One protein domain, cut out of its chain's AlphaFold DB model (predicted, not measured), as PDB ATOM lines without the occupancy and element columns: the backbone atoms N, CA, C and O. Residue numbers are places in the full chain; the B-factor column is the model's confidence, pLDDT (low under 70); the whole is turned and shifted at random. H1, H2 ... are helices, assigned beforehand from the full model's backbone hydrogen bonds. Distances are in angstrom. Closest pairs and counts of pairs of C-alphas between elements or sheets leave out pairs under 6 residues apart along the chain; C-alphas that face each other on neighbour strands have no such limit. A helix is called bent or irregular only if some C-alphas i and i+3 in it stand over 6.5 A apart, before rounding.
ATOM      1  N   TRP A  12      34.844  85.435  67.071       91.44
ATOM      2  CA  TRP A  12      34.507  85.949  68.400       91.44
ATOM      3  C   TRP A  12      34.459  87.481  68.475       91.44
ATOM      4  O   TRP A  12      33.661  88.035  69.215       91.44
ATOM      5  N   GLU A  13      35.247  88.199  67.671       90.06
ATOM      6  CA  GLU A  13      35.161  89.666  67.595       90.06
ATOM      7  C   GLU A  13      33.930  90.150  66.816       90.06
ATOM      8  O   GLU A  13      33.566  91.318  66.945       90.06
ATOM      9  N   LEU A  14      33.329  89.303  65.976       91.75
ATOM     10  CA  LEU A  14      32.171  89.643  65.142       91.75
ATOM     11  C   LEU A  14      30.847  89.161  65.742       91.75
ATOM     12  O   LEU A  14      29.813  89.774  65.497       91.75
ATOM     13  N   LEU A  15      30.873  88.092  66.540       92.25
ATOM     14  CA  LEU A  15      29.683  87.479  67.131       92.25
ATOM     15  C   LEU A  15      28.785  88.470  67.903       92.25
ATOM     16  O   LEU A  15      27.580  88.468  67.653       92.25
ATOM     17  N   PRO A  16      29.318  89.379  68.745       93.94
ATOM     18  CA  PRO A  16      28.484  90.334  69.478       93.94
ATOM     19  C   PRO A  16      27.762  91.349  68.580       93.94
ATOM     20  O   PRO A  16      26.776  91.942  69.005       93.94
ATOM     21  N   GLU A  17      28.257  91.588  67.358       93.62
ATOM     22  CA  GLU A  17      27.622  92.514  66.409       93.62
ATOM     23  C   GLU A  17      26.382  91.907  65.754       93.62
ATOM     24  O   GLU A  17      25.470  92.641  65.380       93.62
ATOM     25  N   VAL A  18      26.362  90.581  65.595       92.62
ATOM     26  CA  VAL A  18      25.250  89.860  64.962       92.62
ATOM     27  C   VAL A  18      24.242  89.345  65.980       92.62
ATOM     28  O   VAL A  18      23.051  89.362  65.695       92.62
ATOM     29  N   GLU A  19      24.704  88.928  67.161       93.19
ATOM     30  CA  GLU A  19      23.850  88.451  68.245       93.19
ATOM     31  C   GLU A  19      24.416  88.902  69.605       93.19
ATOM     32  O   GLU A  19      25.322  88.264  70.155       93.19
ATOM     33  N   PRO A  20      23.901  90.010  70.170       92.00
ATOM     34  CA  PRO A  20      24.387  90.562  71.430       92.00
ATOM     35  C   PRO A  20      24.251  89.615  72.626       92.00
ATOM     36  O   PRO A  20      25.065  89.699  73.547       92.00
ATOM     37  N   HIS A  21      23.277  88.695  72.627       91.00
ATOM     38  CA  HIS A  21      23.129  87.719  73.715       91.00
ATOM     39  C   HIS A  21      24.310  86.741  73.791       91.00
ATOM     40  O   HIS A  21      24.546  86.139  74.836       91.00
ATOM     41  N   LEU A  22      25.094  86.615  72.716       93.75
ATOM     42  CA  LEU A  22      26.283  85.766  72.671       93.75
ATOM     43  C   LEU A  22      27.581  86.521  73.003       93.75
ATOM     44  O   LEU A  22      28.670  85.966  72.858       93.75
ATOM     45  N   ALA A  23      27.504  87.774  73.462       93.50
ATOM     46  CA  ALA A  23      28.689  88.578  73.757       93.50
ATOM     47  C   ALA A  23      29.558  87.997  74.884       93.50
ATOM     48  O   ALA A  23      30.787  88.005  74.786       93.50
ATOM     49  N   GLU A  24      28.931  87.468  75.936       93.50
ATOM     50  CA  GLU A  24      29.634  86.833  77.055       93.50
ATOM     51  C   GLU A  24      30.375  85.570  76.599       93.50
ATOM     52  O   GLU A  24      31.568  85.411  76.861       93.50
ATOM     53  N   TRP A  25      29.703  84.744  75.794       95.62
ATOM     54  CA  TRP A  25      30.299  83.571  75.161       95.62
ATOM     55  C   TRP A  25      31.479  83.937  74.259       95.62
ATOM     56  O   TRP A  25      32.533  83.305  74.317       95.62
ATOM     57  N   ALA A  26      31.347  85.000  73.464       93.62
ATOM     58  CA  ALA A  26      32.420  85.474  72.600       93.62
ATOM     59  C   ALA A  26      33.671  85.888  73.394       93.62
ATOM     60  O   ALA A  26      34.797  85.556  73.010       93.62
ATOM     61  N   ALA A  27      33.484  86.571  74.526       92.56
ATOM     62  CA  ALA A  27      34.576  86.937  75.420       92.56
ATOM     63  C   ALA A  27      35.223  85.699  76.063       92.56
ATOM     64  O   ALA A  27      36.452  85.579  76.049       92.56
ATOM     65  N   TYR A  28      34.414  84.760  76.562       91.94
ATOM     66  CA  TYR A  28      34.885  83.514  77.170       91.94
ATOM     67  C   TYR A  28      35.762  82.704  76.202       91.94
ATOM     68  O   TYR A  28      36.918  82.391  76.510       91.94
ATOM     69  N   PHE A  29      35.269  82.428  74.990       91.25
ATOM     70  CA  PHE A  29      36.021  81.632  74.017       91.25
ATOM     71  C   PHE A  29      37.236  82.358  73.451       91.25
ATOM     72  O   PHE A  29      38.215  81.695  73.109       91.25
ATOM     73  N   SER A  30      37.235  83.692  73.398       90.00
ATOM     74  CA  SER A  30      38.439  84.437  73.022       90.00
ATOM     75  C   SER A  30      39.582  84.195  74.012       90.00
ATOM     76  O   SER A  30      40.719  84.014  73.585       90.00
ATOM     77  N   VAL A  31      39.298  84.153  75.319       87.44
ATOM     78  CA  VAL A  31      40.309  83.874  76.355       87.44
ATOM     79  C   VAL A  31      40.739  82.404  76.322       87.44
ATOM     80  O   VAL A  31      41.926  82.089  76.438       87.44
ATOM     81  N   SER A  32      39.792  81.485  76.129       83.94
ATOM     82  CA  SER A  32      40.083  80.048  76.050       83.94
ATOM     83  C   SER A  32      40.844  79.662  74.773       83.94
ATOM     84  O   SER A  32      41.647  78.726  74.796       83.94
ATOM     85  N   ALA A  33      40.682  80.408  73.675       83.69
ATOM     86  CA  ALA A  33      41.430  80.198  72.436       83.69
ATOM     87  C   ALA A  33      42.943  80.401  72.622       83.69
ATOM     88  O   ALA A  33      43.729  79.625  72.077       83.69
ATOM     89  N   ASP A  34      43.360  81.365  73.448       80.81
ATOM     90  CA  ASP A  34      44.777  81.569  73.778       80.81
ATOM     91  C   ASP A  34      45.350  80.381  74.569       80.81
ATOM     92  O   ASP A  34      46.469  79.928  74.303       80.81
ATOM     93  N   LYS A  35      44.566  79.814  75.501       78.25
ATOM     94  CA  LYS A  35      44.939  78.591  76.237       78.25
ATOM     95  C   LYS A  35      45.105  77.406  75.280       78.25
ATOM     96  O   LYS A  35      46.106  76.695  75.355       78.25
ATOM     97  N   ARG A  36      44.165  77.222  74.347       76.56
ATOM     98  CA  ARG A  36      44.233  76.175  73.317       76.56
ATOM     99  C   ARG A  36      45.454  76.345  72.414       76.56
ATOM    100  O   ARG A  36      46.177  75.378  72.206       76.56
ATOM    101  N   ALA A  37      45.730  77.557  71.936       80.88
ATOM    102  CA  ALA A  37      46.902  77.834  71.107       80.88
ATOM    103  C   ALA A  37      48.217  77.526  71.850       80.88
ATOM    104  O   ALA A  37      49.148  76.962  71.274       80.88
ATOM    105  N   ALA A  38      48.287  77.837  73.150       75.81
ATOM    106  CA  ALA A  38      49.421  77.463  73.988       75.81
ATOM    107  C   ALA A  38      49.547  75.935  74.151       75.81
ATOM    108  O   ALA A  38      50.659  75.406  74.081       75.81
ATOM    109  N   ALA A  39      48.429  75.223  74.325       78.06
ATOM    110  CA  ALA A  39      48.407  73.761  74.383       78.06
ATOM    111  C   ALA A  39      48.889  73.128  73.066       78.06
ATOM    112  O   ALA A  39      49.762  72.264  73.088       78.06
ATOM    113  N   GLU A  40      48.383  73.603  71.923       77.81
ATOM    114  CA  GLU A  40      48.776  73.157  70.576       77.81
ATOM    115  C   GLU A  40      50.262  73.430  70.290       77.81
ATOM    116  O   GLU A  40      50.930  72.630  69.637       77.81
ATOM    117  N   ALA A  41      50.820  74.509  70.849       83.25
ATOM    118  CA  ALA A  41      52.252  74.816  70.799       83.25
ATOM    119  C   ALA A  41      53.114  73.959  71.755       83.25
ATOM    120  O   ALA A  41      54.312  74.210  71.903       83.25
ATOM    121  N   GLY A  42      52.530  72.965  72.432       76.19
ATOM    122  CA  GLY A  42      53.226  72.062  73.351       76.19
ATOM    123  C   GLY A  42      53.435  72.626  74.759       76.19
ATOM    124  O   GLY A  42      54.072  71.983  75.595       76.19
ATOM    125  N   MET A  43      52.868  73.795  75.076       74.00
ATOM    126  CA  MET A  43      52.921  74.407  76.411       74.00
ATOM    127  C   MET A  43      51.800  73.866  77.320       74.00
ATOM    128  O   MET A  43      51.107  74.612  78.005       74.00
ATOM    129  N   VAL A  44      51.627  72.540  77.343       67.31
ATOM    130  CA  VAL A  44      50.510  71.849  78.020       67.31
ATOM    131  C   VAL A  44      50.663  71.836  79.549       67.31
ATOM    132  O   VAL A  44      49.695  71.646  80.273       67.31
ATOM    133  N   ARG A  45      51.862  72.121  80.085       64.75
ATOM    134  CA  ARG A  45      52.167  72.082  81.536       64.75
ATOM    135  C   ARG A  45      51.355  73.049  82.417       64.75
ATOM    136  O   ARG A  45      51.554  73.039  83.627       64.75
ATOM    137  N   ARG A  46      50.496  73.895  81.843       65.62
ATOM    138  CA  ARG A  46      49.676  74.876  82.575       65.62
ATOM    139  C   ARG A  46      48.168  74.620  82.511       65.62
ATOM    140  O   ARG A  46      47.432  75.437  83.046       65.62
ATOM    141  N   ILE A  47      47.715  73.550  81.859       73.38
ATOM    142  CA  ILE A  47      46.286  73.239  81.711       73.38
ATOM    143  C   ILE A  47      46.049  71.863  82.324       73.38
ATOM    144  O   ILE A  47      46.680  70.885  81.917       73.38
ATOM    145  N   SER A  48      45.202  71.799  83.346       84.00
ATOM    146  CA  SER A  48      44.795  70.539  83.961       84.00
ATOM    147  C   SER A  48      43.711  69.850  83.128       84.00
ATOM    148  O   SER A  48      43.064  70.472  82.289       84.00
ATOM    149  N   ALA A  49      43.493  68.554  83.366       84.56
ATOM    150  CA  ALA A  49      42.372  67.838  82.752       84.56
ATOM    151  C   ALA A  49      41.020  68.472  83.129       84.56
ATOM    152  O   ALA A  49      40.170  68.632  82.265       84.56
ATOM    153  N   ALA A  50      40.877  68.933  84.375       86.88
ATOM    154  CA  ALA A  50      39.668  69.609  84.840       86.88
ATOM    155  C   ALA A  50      39.402  70.923  84.086       86.88
ATOM    156  O   ALA A  50      38.262  71.186  83.724       86.88
ATOM    157  N   ASP A  51      40.445  71.709  83.783       85.12
ATOM    158  CA  ASP A  51      40.294  72.922  82.962       85.12
ATOM    159  C   ASP A  51      39.794  72.583  81.548       85.12
ATOM    160  O   ASP A  51      39.049  73.350  80.942       85.12
ATOM    161  N   ALA A  52      40.232  71.449  80.992       86.06
ATOM    162  CA  ALA A  52      39.792  70.999  79.676       86.06
ATOM    163  C   ALA A  52      38.333  70.520  79.698       86.06
ATOM    164  O   ALA A  52      37.576  70.879  78.797       86.06
ATOM    165  N   ASP A  53      37.943  69.763  80.726       89.19
ATOM    166  CA  ASP A  53      36.565  69.298  80.920       89.19
ATOM    167  C   ASP A  53      35.598  70.474  81.133       89.19
ATOM    168  O   ASP A  53      34.507  70.484  80.568       89.19
ATOM    169  N   GLU A  54      36.011  71.500  81.882       90.81
ATOM    170  CA  GLU A  54      35.231  72.730  82.065       90.81
ATOM    171  C   GLU A  54      35.013  73.451  80.729       90.81
ATOM    172  O   GLU A  54      33.880  73.741  80.358       90.81
ATOM    173  N   ILE A  55      36.081  73.681  79.956       89.38
ATOM    174  CA  ILE A  55      35.970  74.329  78.639       89.38
ATOM    175  C   ILE A  55      35.077  73.515  77.695       89.38
ATOM    176  O   ILE A  55      34.372  74.098  76.869       89.38
ATOM    177  N   LEU A  56      35.111  72.183  77.791       90.00
ATOM    178  CA  LEU A  56      34.253  71.310  77.000       90.00
ATOM    179  C   LEU A  56      32.776  71.473  77.392       90.00
ATOM    180  O   LEU A  56      31.954  71.699  76.508       90.00
ATOM    181  N   ALA A  57      32.450  71.446  78.685       91.00
ATOM    182  CA  ALA A  57      31.084  71.648  79.173       91.00
ATOM    183  C   ALA A  57      30.520  73.035  78.797       91.00
ATOM    184  O   ALA A  57      29.361  73.172  78.393       91.00
ATOM    185  N   GLU A  58      31.354  74.075  78.858       94.50
ATOM    186  CA  GLU A  58      30.981  75.423  78.415       94.50
ATOM    187  C   GLU A  58      30.773  75.486  76.890       94.50
ATOM    188  O   GLU A  58      29.835  76.123  76.407       94.50
ATOM    189  N   ALA A  59      31.590  74.777  76.102       92.25
ATOM    190  CA  ALA A  59      31.396  74.659  74.654       92.25
ATOM    191  C   ALA A  59      30.084  73.951  74.289       92.25
ATOM    192  O   ALA A  59      29.414  74.359  73.341       92.25
ATOM    193  N   GLU A  60      29.701  72.927  75.046       92.44
ATOM    194  CA  GLU A  60      28.427  72.223  74.877       92.44
ATOM    195  C   GLU A  60      27.240  73.152  75.130       92.44
ATOM    196  O   GLU A  60      26.353  73.278  74.286       92.44
ATOM    197  N   THR A  61      27.281  73.886  76.242       93.88
ATOM    198  CA  THR A  61      26.244  74.861  76.609       93.88
ATOM    199  C   THR A  61      26.093  75.951  75.544       93.88
ATOM    200  O   THR A  61      24.977  76.325  75.167       93.88
ATOM    201  N   PHE A  62      27.213  76.432  75.002       92.88
ATOM    202  CA  PHE A  62      27.219  77.410  73.921       92.88
ATOM    203  C   PHE A  62      26.559  76.885  72.642       92.88
ATOM    204  O   PHE A  62      25.761  77.597  72.029       92.88
ATOM    205  N   VAL A  63      26.863  75.646  72.242       92.25
ATOM    206  CA  VAL A  63      26.256  75.027  71.054       92.25
ATOM    207  C   VAL A  63      24.749  74.891  71.236       92.25
ATOM    208  O   VAL A  63      24.016  75.344  70.362       92.25
ATOM    209  N   SER A  64      24.284  74.382  72.379       91.94
ATOM    210  CA  SER A  64      22.845  74.284  72.658       91.94
ATOM    211  C   SER A  64      22.156  75.650  72.634       91.94
ATOM    212  O   SER A  64      21.079  75.790  72.064       91.94
ATOM    213  N   THR A  65      22.813  76.690  73.154       92.44
ATOM    214  CA  THR A  65      22.291  78.064  73.094       92.44
ATOM    215  C   THR A  65      22.147  78.554  71.648       92.44
ATOM    216  O   THR A  65      21.150  79.185  71.300       92.44
ATOM    217  N   ILE A  66      23.119  78.264  70.775       92.44
ATOM    218  CA  ILE A  66      23.028  78.609  69.347       92.44
ATOM    219  C   ILE A  66      21.927  77.809  68.653       92.44
ATOM    220  O   ILE A  66      21.188  78.375  67.849       92.44
ATOM    221  N   GLU A  67      21.825  76.511  68.927       92.56
ATOM    222  CA  GLU A  67      20.779  75.656  68.364       92.56
ATOM    223  C   GLU A  67      19.389  76.205  68.712       92.56
ATOM    224  O   GLU A  67      18.562  76.351  67.811       92.56
ATOM    225  N   ASP A  68      19.176  76.626  69.963       90.94
ATOM    226  CA  ASP A  68      17.937  77.268  70.412       90.94
ATOM    227  C   ASP A  68      17.665  78.593  69.681       90.94
ATOM    228  O   ASP A  68      16.556  78.812  69.187       90.94
ATOM    229  N   ILE A  69      18.673  79.467  69.549       90.94
ATOM    230  CA  ILE A  69      18.547  80.751  68.829       90.94
ATOM    231  C   ILE A  69      18.198  80.528  67.350       90.94
ATOM    232  O   ILE A  69      17.404  81.272  66.772       90.94
ATOM    233  N   LEU A  70      18.787  79.507  66.727       91.19
ATOM    234  CA  LEU A  70      18.583  79.185  65.316       91.19
ATOM    235  C   LEU A  70      17.346  78.305  65.063       91.19
ATOM    236  O   LEU A  70      16.998  78.075  63.903       91.19
ATOM    237  N   GLY A  71      16.681  77.813  66.114       91.94
ATOM    238  CA  GLY A  71      15.557  76.879  66.007       91.94
ATOM    239  C   GLY A  71      15.952  75.522  65.412       91.94
ATOM    240  O   GLY A  71      15.149  74.895  64.716       91.94
TER     241      GLY A  71
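Overview. This is residues 12 to 71 of the 86 residues of the protein "HEPN_SAV_6107 domain-containing protein" of Nonomuraea jiangxiensis (UniProt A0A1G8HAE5). Two long helices, H2 and H3, make an open helical hairpin, set loosely one over the other and joined at one end by the loop of residues 41 to 48; the short helix H1 folds back on the first part of H2, on the side away from H3. H2 and H3 run along the longest axis and come near each other without a clear contact, and H2 has a kink. The printed part has 60 residues, with three named helices in the order H1, H2, H3 and no named strand, and its class is all helix. The whole is loose, with a radius of gyration of the C-alphas of 13.1 A, and elongated, spanning 39 by 21 by 14 A.

Arrangement. Start at the first printed residue, with H1, residues 12 to 18, which touches H2, residues 20 to 40. Look at Pro 16 and Ala 23, whose C-alphas are the closest of the two helices, 4.6 A apart. H2 touches H1 with residues 22 to 30 alone. The two form a helical hairpin, running opposite ways at a shallow tilt of 14 degrees. Further along, H2 has a kink of 29 degrees near residue 31. Next comes H3, residues 49 to 70, which is close to H2 but not clearly touching it: the closest C-alphas, those of Trp 25 and Phe 62, are 7.0 A apart. H2 and H3 run opposite ways at a shallow tilt of 34 degrees, only just short of steep. H1 and H3 are apart. In H3 each O i to N i+4 pair is within hydrogen-bond range, against 13 of 17 in H2 and 0 of 3 in H1, where 2 of 4 O i to N i+3 pairs are within range.

Along the chain. Find C-alpha 12 at (34.507, 85.949, 68.400); from there H1 runs to C-alpha 18. H1 is irregular, but only just, with C-alphas 13 and 16 at 7.0 A. H2 begins at C-alpha 20, at (24.387, 90.562, 71.430), and is 30.0 A from first to last C-alpha; it is irregular, with C-alphas 21 and 24 at 7.4 A. H3, the longest helix with 22 residues, runs 31.6 A from C-alpha 49 to C-alpha 70 at (18.583, 79.185, 65.316).

Size, cuts and confidence. The two C-alphas farthest apart are those of Arg 45 and Gly 71, at 40.1 A. The printed part, residues 12 to 71, has no cut. The link from H1 to H2 is tight, with 1 residue, and that from H2 to H3 is short, with 8. In the B-factor column the mean pLDDT of the printed part is 87.2; look at residues 44 to 46 for the three values under 70.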